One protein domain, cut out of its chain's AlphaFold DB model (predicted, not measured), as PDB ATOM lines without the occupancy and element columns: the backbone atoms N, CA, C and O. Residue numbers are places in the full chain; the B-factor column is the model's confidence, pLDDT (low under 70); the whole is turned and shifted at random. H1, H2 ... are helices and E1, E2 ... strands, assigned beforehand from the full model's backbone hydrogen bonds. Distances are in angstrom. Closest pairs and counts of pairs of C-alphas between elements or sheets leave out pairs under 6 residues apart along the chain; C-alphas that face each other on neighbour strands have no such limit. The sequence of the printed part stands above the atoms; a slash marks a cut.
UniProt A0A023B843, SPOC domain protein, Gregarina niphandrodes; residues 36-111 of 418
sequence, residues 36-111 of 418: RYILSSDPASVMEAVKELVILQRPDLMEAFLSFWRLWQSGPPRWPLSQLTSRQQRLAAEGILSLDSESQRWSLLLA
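This is residues 36 to 111 of the 418 residues of the protein "SPOC domain protein" of Gregarina niphandrodes (UniProt A0A023B843). A small antiparallel sheet, E1 E3 E2, is covered on one face by the helical hairpin H1 and H2, two layers, with short H3 beside edge strand E2. The 76 printed residues include three named helices and three named strands, E1 H1 H2 H3 E2 E3, class mixed. The whole is compact, radius of gyration of the C-alphas 11.5 A, spanning 31 by 25 by 21 A.

Strand E3, residues 106 to 110, is antiparallel to E1, residues 36 to 38 (N 37 to O 108, 2.8 A), and in a hairpin with E2, residues 97 to 99 (N 98 to O 107, 2.9 A). H1, residues 43 to 55, touches H2, residues 59 to 73, opposite ways at a shallow tilt of 13 degrees; closest C-alphas Leu 53 and Met 62, 6.2 A. H3, residues 86 to 93, is closest to E2 at C-alphas Leu 91 and Leu 97, 5.6 A. Every O i to N i+4 pair is within hydrogen-bond range in H1 and H3, 10 of 11 in H2.

E1 begins at C-alpha 36 (67.081, 182.724, 153.035); E3 ends at C-alpha 110 (68.998, 188.029, 155.940). H2 is 20.6 A long.

The printed part has no cut. The H2 to H3 link is long; its residues 74 to 79 are under pLDDT 70.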
ATOM      1  N   ARG A  36      66.666 182.770 154.442       83.50
ATOM      2  CA  ARG A  36      67.081 182.724 153.035       83.50
ATOM      3  C   ARG A  36      65.890 182.960 152.105       83.50
ATOM      4  O   ARG A  36      65.034 182.093 151.957       83.50
ATOM      5  N   TYR A  37      65.880 184.102 151.430       82.44
ATOM      6  CA  TYR A  37      64.870 184.465 150.438       82.44
ATOM      7  C   TYR A  37      65.386 184.115 149.040       82.44
ATOM      8  O   TYR A  37      66.374 184.681 148.571       82.44
ATOM      9  N   ILE A  38      64.749 183.154 148.370       80.12
ATOM     10  CA  ILE A  38      65.128 182.755 147.007       80.12
ATOM     11  C   ILE A  38      64.580 183.793 146.025       80.12
ATOM     12  O   ILE A  38      63.370 184.008 145.957       80.12
ATOM     13  N   LEU A  39      65.460 184.406 145.229       74.75
ATOM     14  CA  LEU A  39      65.066 185.368 144.203       74.75
ATOM     15  C   LEU A  39      64.492 184.577 143.018       74.75
ATOM     16  O   LEU A  39      65.222 183.954 142.244       74.75
ATOM     17  N   SER A  40      63.162 184.518 142.937       74.94
ATOM     18  CA  SER A  40      62.424 183.680 141.988       74.94
ATOM     19  C   SER A  40      61.197 184.407 141.444       74.94
ATOM     20  O   SER A  40      60.748 185.378 142.039       74.94
ATOM     21  N   SER A  41      60.630 183.913 140.340       67.25
ATOM     22  CA  SER A  41      59.456 184.494 139.672       67.25
ATOM     23  C   SER A  41      58.212 184.650 140.548       67.25
ATOM     24  O   SER A  41      57.311 185.378 140.141       67.25
ATOM     25  N   ASP A  42      58.126 183.970 141.694       78.00
ATOM     26  CA  ASP A  42      57.011 184.114 142.628       78.00
ATOM     27  C   ASP A  42      57.008 185.503 143.304       78.00
ATOM     28  O   ASP A  42      57.899 185.792 144.114       78.00
ATOM     29  N   PRO A  43      55.991 186.356 143.056       68.06
ATOM     30  CA  PRO A  43      55.908 187.664 143.694       68.06
ATOM     31  C   PRO A  43      55.710 187.589 145.215       68.06
ATOM     32  O   PRO A  43      56.060 188.549 145.899       68.06
ATOM     33  N   ALA A  44      55.173 186.492 145.769       75.19
ATOM     34  CA  ALA A  44      54.972 186.376 147.216       75.19
ATOM     35  C   ALA A  44      56.314 186.284 147.965       75.19
ATOM     36  O   ALA A  44      56.561 187.066 148.883       75.19
ATOM     37  N   SER A  45      57.221 185.420 147.501       76.38
ATOM     38  CA  SER A  45      58.604 185.306 147.993       76.38
ATOM     39  C   SER A  45      59.359 186.642 147.950       76.38
ATOM     40  O   SER A  45      60.113 186.967 148.869       76.38
ATOM     41  N   VAL A  46      59.127 187.441 146.902       77.44
ATOM     42  CA  VAL A  46      59.708 188.785 146.749       77.44
ATOM     43  C   VAL A  46      59.100 189.778 147.741       77.44
ATOM     44  O   VAL A  46      59.836 190.535 148.370       77.44
ATOM     45  N   MET A  47      57.779 189.763 147.932       76.44
ATOM     46  CA  MET A  47      57.103 190.672 148.865       76.44
ATOM     47  C   MET A  47      57.469 190.410 150.331       76.44
ATOM     48  O   MET A  47      57.588 191.374 151.085       76.44
ATOM     49  N   GLU A  48      57.706 189.161 150.745       80.94
ATOM     50  CA  GLU A  48      58.214 188.879 152.099       80.94
ATOM     51  C   GLU A  48      59.638 189.417 152.311       80.94
ATOM     52  O   GLU A  48      59.917 190.015 153.349       80.94
ATOM     53  N   ALA A  49      60.520 189.298 151.312       80.44
ATOM     54  CA  ALA A  49      61.855 189.897 151.382       80.44
ATOM     55  C   ALA A  49      61.795 191.436 151.461       80.44
ATOM     56  O   ALA A  49      62.514 192.040 152.255       80.44
ATOM     57  N   VAL A  50      60.904 192.079 150.693       77.94
ATOM     58  CA  VAL A  50      60.692 193.539 150.746       77.94
ATOM     59  C   VAL A  50      60.171 193.980 152.116       77.94
ATOM     60  O   VAL A  50      60.711 194.929 152.679       77.94
ATOM     61  N   LYS A  51      59.170 193.296 152.690       79.88
ATOM     62  CA  LYS A  51      58.646 193.615 154.035       79.88
ATOM     63  C   LYS A  51      59.753 193.617 155.088       79.88
ATOM     64  O   LYS A  51      59.878 194.576 155.843       79.88
ATOM     65  N   GLU A  52      60.569 192.570 155.112       79.12
ATOM     66  CA  GLU A  52      61.653 192.415 156.085       79.12
ATOM     67  C   GLU A  52      62.762 193.459 155.865       79.12
ATOM     68  O   GLU A  52      63.238 194.055 156.827       79.12
ATOM     69  N   LEU A  53      63.104 193.794 154.615       78.44
ATOM     70  CA  LEU A  53      64.042 194.885 154.311       78.44
ATOM     71  C   LEU A  53      63.527 196.280 154.730       78.44
ATOM     72  O   LEU A  53      64.336 197.125 155.122       78.44
ATOM     73  N   VAL A  54      62.208 196.519 154.689       73.12
ATOM     74  CA  VAL A  54      61.580 197.735 155.251       73.12
ATOM     75  C   VAL A  54      61.650 197.726 156.781       73.12
ATOM     76  O   VAL A  54      62.066 198.721 157.370       73.12
ATOM     77  N   ILE A  55      61.295 196.609 157.427       78.19
ATOM     78  CA  ILE A  55      61.335 196.452 158.894       78.19
ATOM     79  C   ILE A  55      62.758 196.661 159.436       78.19
ATOM     80  O   ILE A  55      62.939 197.337 160.447       78.19
ATOM     81  N   LEU A  56      63.769 196.140 158.736       77.38
ATOM     82  CA  LEU A  56      65.188 196.296 159.074       77.38
ATOM     83  C   LEU A  56      65.753 197.698 158.769       77.38
ATOM     84  O   LEU A  56      66.911 197.954 159.092       77.38
ATOM     85  N   GLN A  57      64.980 198.589 158.134       80.81
ATOM     86  CA  GLN A  57      65.403 199.931 157.705       80.81
ATOM     87  C   GLN A  57      66.718 199.927 156.900       80.81
ATOM     88  O   GLN A  57      67.608 200.751 157.119       80.81
ATOM     89  N   ARG A  58      66.850 198.992 155.946       76.94
ATOM     90  CA  ARG A  58      68.038 198.842 155.081       76.94
ATOM     91  C   ARG A  58      67.761 199.294 153.638       76.94
ATOM     92  O   ARG A  58      67.647 198.446 152.747       76.94
ATOM     93  N   PRO A  59      67.667 200.613 153.356       73.44
ATOM     94  CA  PRO A  59      67.453 201.117 151.994       73.44
ATOM     95  C   PRO A  59      68.615 200.750 151.056       73.44
ATOM     96  O   PRO A  59      68.439 200.619 149.846       73.44
ATOM     97  N   ASP A  60      69.803 200.523 151.617       73.44
ATOM     98  CA  ASP A  60      70.993 200.098 150.893       73.44
ATOM     99  C   ASP A  60      70.897 198.667 150.342       73.44
ATOM    100  O   ASP A  60      71.412 198.401 149.251       73.44
ATOM    101  N   LEU A  61      70.218 197.780 151.076       79.12
ATOM    102  CA  LEU A  61      69.877 196.429 150.638       79.12
ATOM    103  C   LEU A  61      68.616 196.433 149.767       79.12
ATOM    104  O   LEU A  61      68.562 195.679 148.798       79.12
ATOM    105  N   MET A  62      67.646 197.309 150.052       80.94
ATOM    106  CA  MET A  62      66.433 197.471 149.244       80.94
ATOM    107  C   MET A  62      66.761 197.807 147.786       80.94
ATOM    108  O   MET A  62      66.318 197.101 146.887       80.94
ATOM    109  N   GLU A  63      67.592 198.820 147.524       77.69
ATOM    110  CA  GLU A  63      67.959 199.163 146.142       77.69
ATOM    111  C   GLU A  63      68.817 198.084 145.467       77.69
ATOM    112  O   GLU A  63      68.674 197.834 144.269       77.69
ATOM    113  N   ALA A  64      69.666 197.371 146.213       77.56
ATOM    114  CA  ALA A  64      70.406 196.233 145.664       77.56
ATOM    115  C   ALA A  64      69.476 195.063 145.282       77.56
ATOM    116  O   ALA A  64      69.660 194.448 144.230       77.56
ATOM    117  N   PHE A  65      68.456 194.797 146.099       81.75
ATOM    118  CA  PHE A  65      67.426 193.790 145.859       81.75
ATOM    119  C   PHE A  65      66.507 194.180 144.691       81.75
ATOM    120  O   PHE A  65      66.306 193.380 143.781       81.75
ATOM    121  N   LEU A  66      65.998 195.417 144.659       80.06
ATOM    122  CA  LEU A  66      65.102 195.903 143.604       80.06
ATOM    123  C   LEU A  66      65.814 196.038 142.254       80.06
ATOM    124  O   LEU A  66      65.235 195.677 141.230       80.06
ATOM    125  N   SER A  67      67.069 196.498 142.224       78.31
ATOM    126  CA  SER A  67      67.870 196.498 140.990       78.31
ATOM    127  C   SER A  67      68.139 195.078 140.487       78.31
ATOM    128  O   SER A  67      67.978 194.826 139.294       78.31
ATOM    129  N   PHE A  68      68.458 194.130 141.378       74.62
ATOM    130  CA  PHE A  68      68.608 192.722 141.007       74.62
ATOM    131  C   PHE A  68      67.290 192.119 140.487       74.62
ATOM    132  O   PHE A  68      67.281 191.428 139.471       74.62
ATOM    133  N   TRP A  69      66.164 192.416 141.139       78.38
ATOM    134  CA  TRP A  69      64.838 191.929 140.756       78.38
ATOM    135  C   TRP A  69      64.375 192.471 139.397       78.38
ATOM    136  O   TRP A  69      63.953 191.692 138.542       78.38
ATOM    137  N   ARG A  70      64.533 193.781 139.146       76.81
ATOM    138  CA  ARG A  70      64.276 194.403 137.830       76.81
ATOM    139  C   ARG A  70      65.122 193.750 136.733       76.81
ATOM    140  O   ARG A  70      64.614 193.470 135.650       76.81
ATOM    141  N   LEU A  71      66.394 193.463 137.021       70.81
ATOM    142  CA  LEU A  71      67.285 192.778 136.085       70.81
ATOM    143  C   LEU A  71      66.800 191.340 135.820       70.81
ATOM    144  O   LEU A  71      66.739 190.925 134.666       70.81
ATOM    145  N   TRP A  72      66.381 190.605 136.856       73.00
ATOM    146  CA  TRP A  72      65.851 189.235 136.744       73.00
ATOM    147  C   TRP A  72      64.574 189.170 135.889       73.00
ATOM    148  O   TRP A  72      64.396 188.247 135.096       73.00
ATOM    149  N   GLN A  73      63.718 190.191 135.991       70.75
ATOM    150  CA  GLN A  73      62.509 190.324 135.172       70.75
ATOM    151  C   GLN A  73      62.784 190.541 133.673       70.75
ATOM    152  O   GLN A  73      61.917 190.217 132.864       70.75
ATOM    153  N   SER A  74      63.973 191.011 133.269       69.62
ATOM    154  CA  SER A  74      64.340 191.155 131.843       69.62
ATOM    155  C   SER A  74      64.635 189.828 131.115       69.62
ATOM    156  O   SER A  74      65.002 189.828 129.940       69.62
ATOM    157  N   GLY A  75      64.431 188.696 131.794       62.78
ATOM    158  CA  GLY A  75      64.746 187.343 131.337       62.78
ATOM    159  C   GLY A  75      65.886 186.759 132.181       62.78
ATOM    160  O   GLY A  75      66.848 187.477 132.421       62.78
ATOM    161  N   PRO A  76      65.810 185.496 132.652       56.38
ATOM    162  CA  PRO A  76      66.692 184.971 133.703       56.38
ATOM    163  C   PRO A  76      68.041 184.441 133.168       56.38
ATOM    164  O   PRO A  76      68.060 183.389 132.520       56.38
ATOM    165  N   PRO A  77      69.190 185.088 133.456       56.31
ATOM    166  CA  PRO A  77      70.478 184.680 132.902       56.31
ATOM    167  C   PRO A  77      71.388 184.066 133.969       56.31
ATOM    168  O   PRO A  77      71.361 184.420 135.147       56.31
ATOM    169  N   ARG A  78      72.289 183.190 133.521       60.00
ATOM    170  CA  ARG A  78      73.420 182.706 134.322       60.00
ATOM    171  C   ARG A  78      74.517 183.775 134.345       60.00
ATOM    172  O   ARG A  78      75.559 183.600 133.717       60.00
ATOM    173  N   TRP A  79      74.255 184.915 134.989       67.00
ATOM    174  CA  TRP A  79      75.241 185.996 135.078       67.00
ATOM    175  C   TRP A  79      76.493 185.521 135.826       67.00
ATOM    176  O   TRP A  79      76.379 185.114 136.987       67.00
ATOM    177  N   PRO A  80      77.693 185.606 135.224       71.81
ATOM    178  CA  PRO A  80      78.923 185.490 135.989       71.81
ATOM    179  C   PRO A  80      79.043 186.693 136.935       71.81
ATOM    180  O   PRO A  80      78.546 187.782 136.641       71.81
ATOM    181  N   LEU A  81      79.762 186.522 138.048       68.56
ATOM    182  CA  LEU A  81      79.948 187.560 139.074       68.56
ATOM    183  C   LEU A  81      80.466 188.897 138.494       68.56
ATOM    184  O   LEU A  81      80.141 189.969 138.996       68.56
ATOM    185  N   SER A  82      81.220 188.837 137.392       74.81
ATOM    186  CA  SER A  82      81.752 189.984 136.648       74.81
ATOM    187  C   SER A  82      80.704 190.869 135.956       74.81
ATOM    188  O   SER A  82      81.046 191.985 135.579       74.81
ATOM    189  N   GLN A  83      79.456 190.414 135.789       76.19
ATOM    190  CA  GLN A  83      78.355 191.219 135.229       76.19
ATOM    191  C   GLN A  83      77.466 191.869 136.303       76.19
ATOM    192  O   GLN A  83      76.607 192.685 135.974       76.19
ATOM    193  N   LEU A  84      77.677 191.549 137.583       79.75
ATOM    194  CA  LEU A  84      77.052 192.271 138.689       79.75
ATOM    195  C   LEU A  84      77.696 193.652 138.868       79.75
ATOM    196  O   LEU A  84      78.899 193.818 138.673       79.75
ATOM    197  N   THR A  85      76.916 194.633 139.324       82.94
ATOM    198  CA  THR A  85      77.465 195.935 139.744       82.94
ATOM    199  C   THR A  85      78.421 195.769 140.929       82.94
ATOM    200  O   THR A  85      78.243 194.869 141.752       82.94
ATOM    201  N   SER A  86      79.384 196.678 141.107       81.56
ATOM    202  CA  SER A  86      80.355 196.625 142.217       81.56
ATOM    203  C   SER A  86      79.696 196.580 143.609       81.56
ATOM    204  O   SER A  86      80.278 196.053 144.557       81.56
ATOM    205  N   ARG A  87      78.461 197.094 143.737       77.94
ATOM    206  CA  ARG A  87      77.624 196.997 144.945       77.94
ATOM    207  C   ARG A  87      77.102 195.575 145.167       77.94
ATOM    208  O   ARG A  87      77.227 195.045 146.264       77.94
ATOM    209  N   GLN A  88      76.554 194.947 144.128       81.38
ATOM    210  CA  GLN A  88      76.071 193.561 144.172       81.38
ATOM    211  C   GLN A  88      77.229 192.563 144.350       81.38
ATOM    212  O   GLN A  88      77.090 191.613 145.112       81.38
ATOM    213  N   GLN A  89      78.391 192.812 143.731       85.12
ATOM    214  CA  GLN A  89      79.621 192.040 143.966       85.12
ATOM    215  C   GLN A  89      80.068 192.111 145.431       85.12
ATOM    216  O   GLN A  89      80.418 191.085 146.009       85.12
ATOM    217  N   ARG A  90      80.010 193.299 146.052       83.25
ATOM    218  CA  ARG A  90      80.308 193.462 147.481       83.25
ATOM    219  C   ARG A  90      79.328 192.677 148.355       83.25
ATOM    220  O   ARG A  90      79.777 191.898 149.182       83.25
ATOM    221  N   LEU A  91      78.021 192.805 148.122       83.44
ATOM    222  CA  LEU A  91      77.001 192.057 148.871       83.44
ATOM    223  C   LEU A  91      77.119 190.533 148.690       83.44
ATOM    224  O   LEU A  91      76.766 189.780 149.594       83.44
ATOM    225  N   ALA A  92      77.637 190.065 147.551       84.56
ATOM    226  CA  ALA A  92      77.964 188.656 147.351       84.56
ATOM    227  C   ALA A  92      79.222 188.225 148.130       84.56
ATOM    228  O   ALA A  92      79.237 187.149 148.722       84.56
ATOM    229  N   ALA A  93      80.254 189.075 148.190       85.56
ATOM    230  CA  ALA A  93      81.452 188.834 149.000       85.56
ATOM    231  C   ALA A  93      81.172 188.892 150.518       85.56
ATOM    232  O   ALA A  93      81.798 188.171 151.288       85.56
ATOM    233  N   GLU A  94      80.197 189.702 150.938       85.44
ATOM    234  CA  GLU A  94      79.660 189.773 152.307       85.44
ATOM    235  C   GLU A  94      78.709 188.600 152.641       85.44
ATOM    236  O   GLU A  94      78.185 188.524 153.749       85.44
ATOM    237  N   GLY A  95      78.454 187.681 151.699       85.38
ATOM    238  CA  GLY A  95      77.573 186.521 151.883       85.38
ATOM    239  C   GLY A  95      76.070 186.836 151.890       85.38
ATOM    240  O   GLY A  95      75.256 185.917 151.955       85.38
ATOM    241  N   ILE A  96      75.687 188.110 151.773       85.69
ATOM    242  CA  ILE A  96      74.293 188.584 151.759       85.69
ATOM    243  C   ILE A  96      73.587 188.172 150.456       85.69
ATOM    244  O   ILE A  96      72.391 187.882 150.471       85.69
ATOM    245  N   LEU A  97      74.313 188.087 149.334       86.69
ATOM    246  CA  LEU A  97      73.831 187.514 148.071       86.69
ATOM    247  C   LEU A  97      74.568 186.209 147.743       86.69
ATOM    248  O   LEU A  97      75.741 186.217 147.385       86.69
ATOM    249  N   SER A  98      73.859 185.082 147.795       87.88
ATOM    250  CA  SER A  98      74.404 183.757 147.478       87.88
ATOM    251  C   SER A  98      73.764 183.185 146.212       87.88
ATOM    252  O   SER A  98      72.541 183.027 146.152       87.88
ATOM    253  N   LEU A  99      74.588 182.853 145.213       86.31
ATOM    254  CA  LEU A  99      74.193 182.043 144.060       86.31
ATOM    255  C   LEU A  99      74.207 180.564 144.452       86.31
ATOM    256  O   LEU A  99      75.260 180.008 144.755       86.31
ATOM    257  N   ASP A 100      73.045 179.923 144.406       83.88
ATOM    258  CA  ASP A 100      72.948 178.469 144.449       83.88
ATOM    259  C   ASP A 100      73.521 177.867 143.155       83.88
ATOM    260  O   ASP A 100      73.023 178.125 142.056       83.88
ATOM    261  N   SER A 101      74.565 177.050 143.296       78.62
ATOM    262  CA  SER A 101      75.227 176.361 142.190       78.62
ATOM    263  C   SER A 101      74.336 175.338 141.485       78.62
ATOM    264  O   SER A 101      74.506 175.149 140.280       78.62
ATOM    265  N   GLU A 102      73.394 174.701 142.188       80.62
ATOM    266  CA  GLU A 102      72.546 173.647 141.617       80.62
ATOM    267  C   GLU A 102      71.378 174.236 140.823       80.62
ATOM    268  O   GLU A 102      71.232 173.957 139.630       80.62
ATOM    269  N   SER A 103      70.568 175.107 141.439       80.44
ATOM    270  CA  SER A 103      69.435 175.731 140.739       80.44
ATOM    271  C   SER A 103      69.821 176.920 139.849       80.44
ATOM    272  O   SER A 103      68.983 177.386 139.072       80.44
ATOM    273  N   GLN A 104      71.065 177.412 139.945       80.94
ATOM    274  CA  GLN A 104      71.550 178.643 139.300       80.94
ATOM    275  C   GLN A 104      70.705 179.880 139.669       80.94
ATOM    276  O   GLN A 104      70.530 180.796 138.863       80.94
ATOM    277  N   ARG A 105      70.162 179.909 140.895       81.19
ATOM    278  CA  ARG A 105      69.347 181.013 141.422       81.19
ATOM    279  C   ARG A 105      70.098 181.795 142.483       81.19
ATOM    280  O   ARG A 105      70.721 181.229 143.376       81.19
ATOM    281  N   TRP A 106      69.965 183.111 142.423       83.31
ATOM    282  CA  TRP A 106      70.426 183.985 143.490       83.31
ATOM    283  C   TRP A 106      69.451 183.959 144.669       83.31
ATOM    284  O   TRP A 106      68.245 183.764 144.514       83.31
ATOM    285  N   SER A 107      69.990 184.139 145.867       84.81
ATOM    286  CA  SER A 107      69.245 184.150 147.121       84.81
ATOM    287  C   SER A 107      69.797 185.234 148.039       84.81
ATOM    288  O   SER A 107      71.013 185.391 148.145       84.81
ATOM    289  N   LEU A 108      68.898 185.980 148.678       85.69
ATOM    290  CA  LEU A 108      69.232 186.964 149.698       85.69
ATOM    291  C   LEU A 108      69.248 186.269 151.064       85.69
ATOM    292  O   LEU A 108      68.264 185.632 151.448       85.69
ATOM    293  N   LEU A 109      70.354 186.385 151.789       85.25
ATOM    294  CA  LEU A 109      70.503 185.888 153.154       85.25
ATOM    295  C   LEU A 109      70.358 187.057 154.129       85.25
ATOM    296  O   LEU A 109      71.238 187.909 154.230       85.25
ATOM    297  N   LEU A 110      69.237 187.086 154.852       81.94
ATOM    298  CA  LEU A 110      68.998 188.029 155.940       81.94
ATOM    299  C   LEU A 110      69.275 187.326 157.270       81.94
ATOM    300  O   LEU A 110      68.441 186.587 157.799       81.94
ATOM    301  N   ALA A 111      70.478 187.543 157.800       77.50
ATOM    302  CA  ALA A 111      70.817 187.139 159.156       77.50
ATOM    303  C   ALA A 111      70.022 187.997 160.163       77.50
ATOM    304  O   ALA A 111      70.049 189.227 160.050       77.50
TER     305      ALA A 111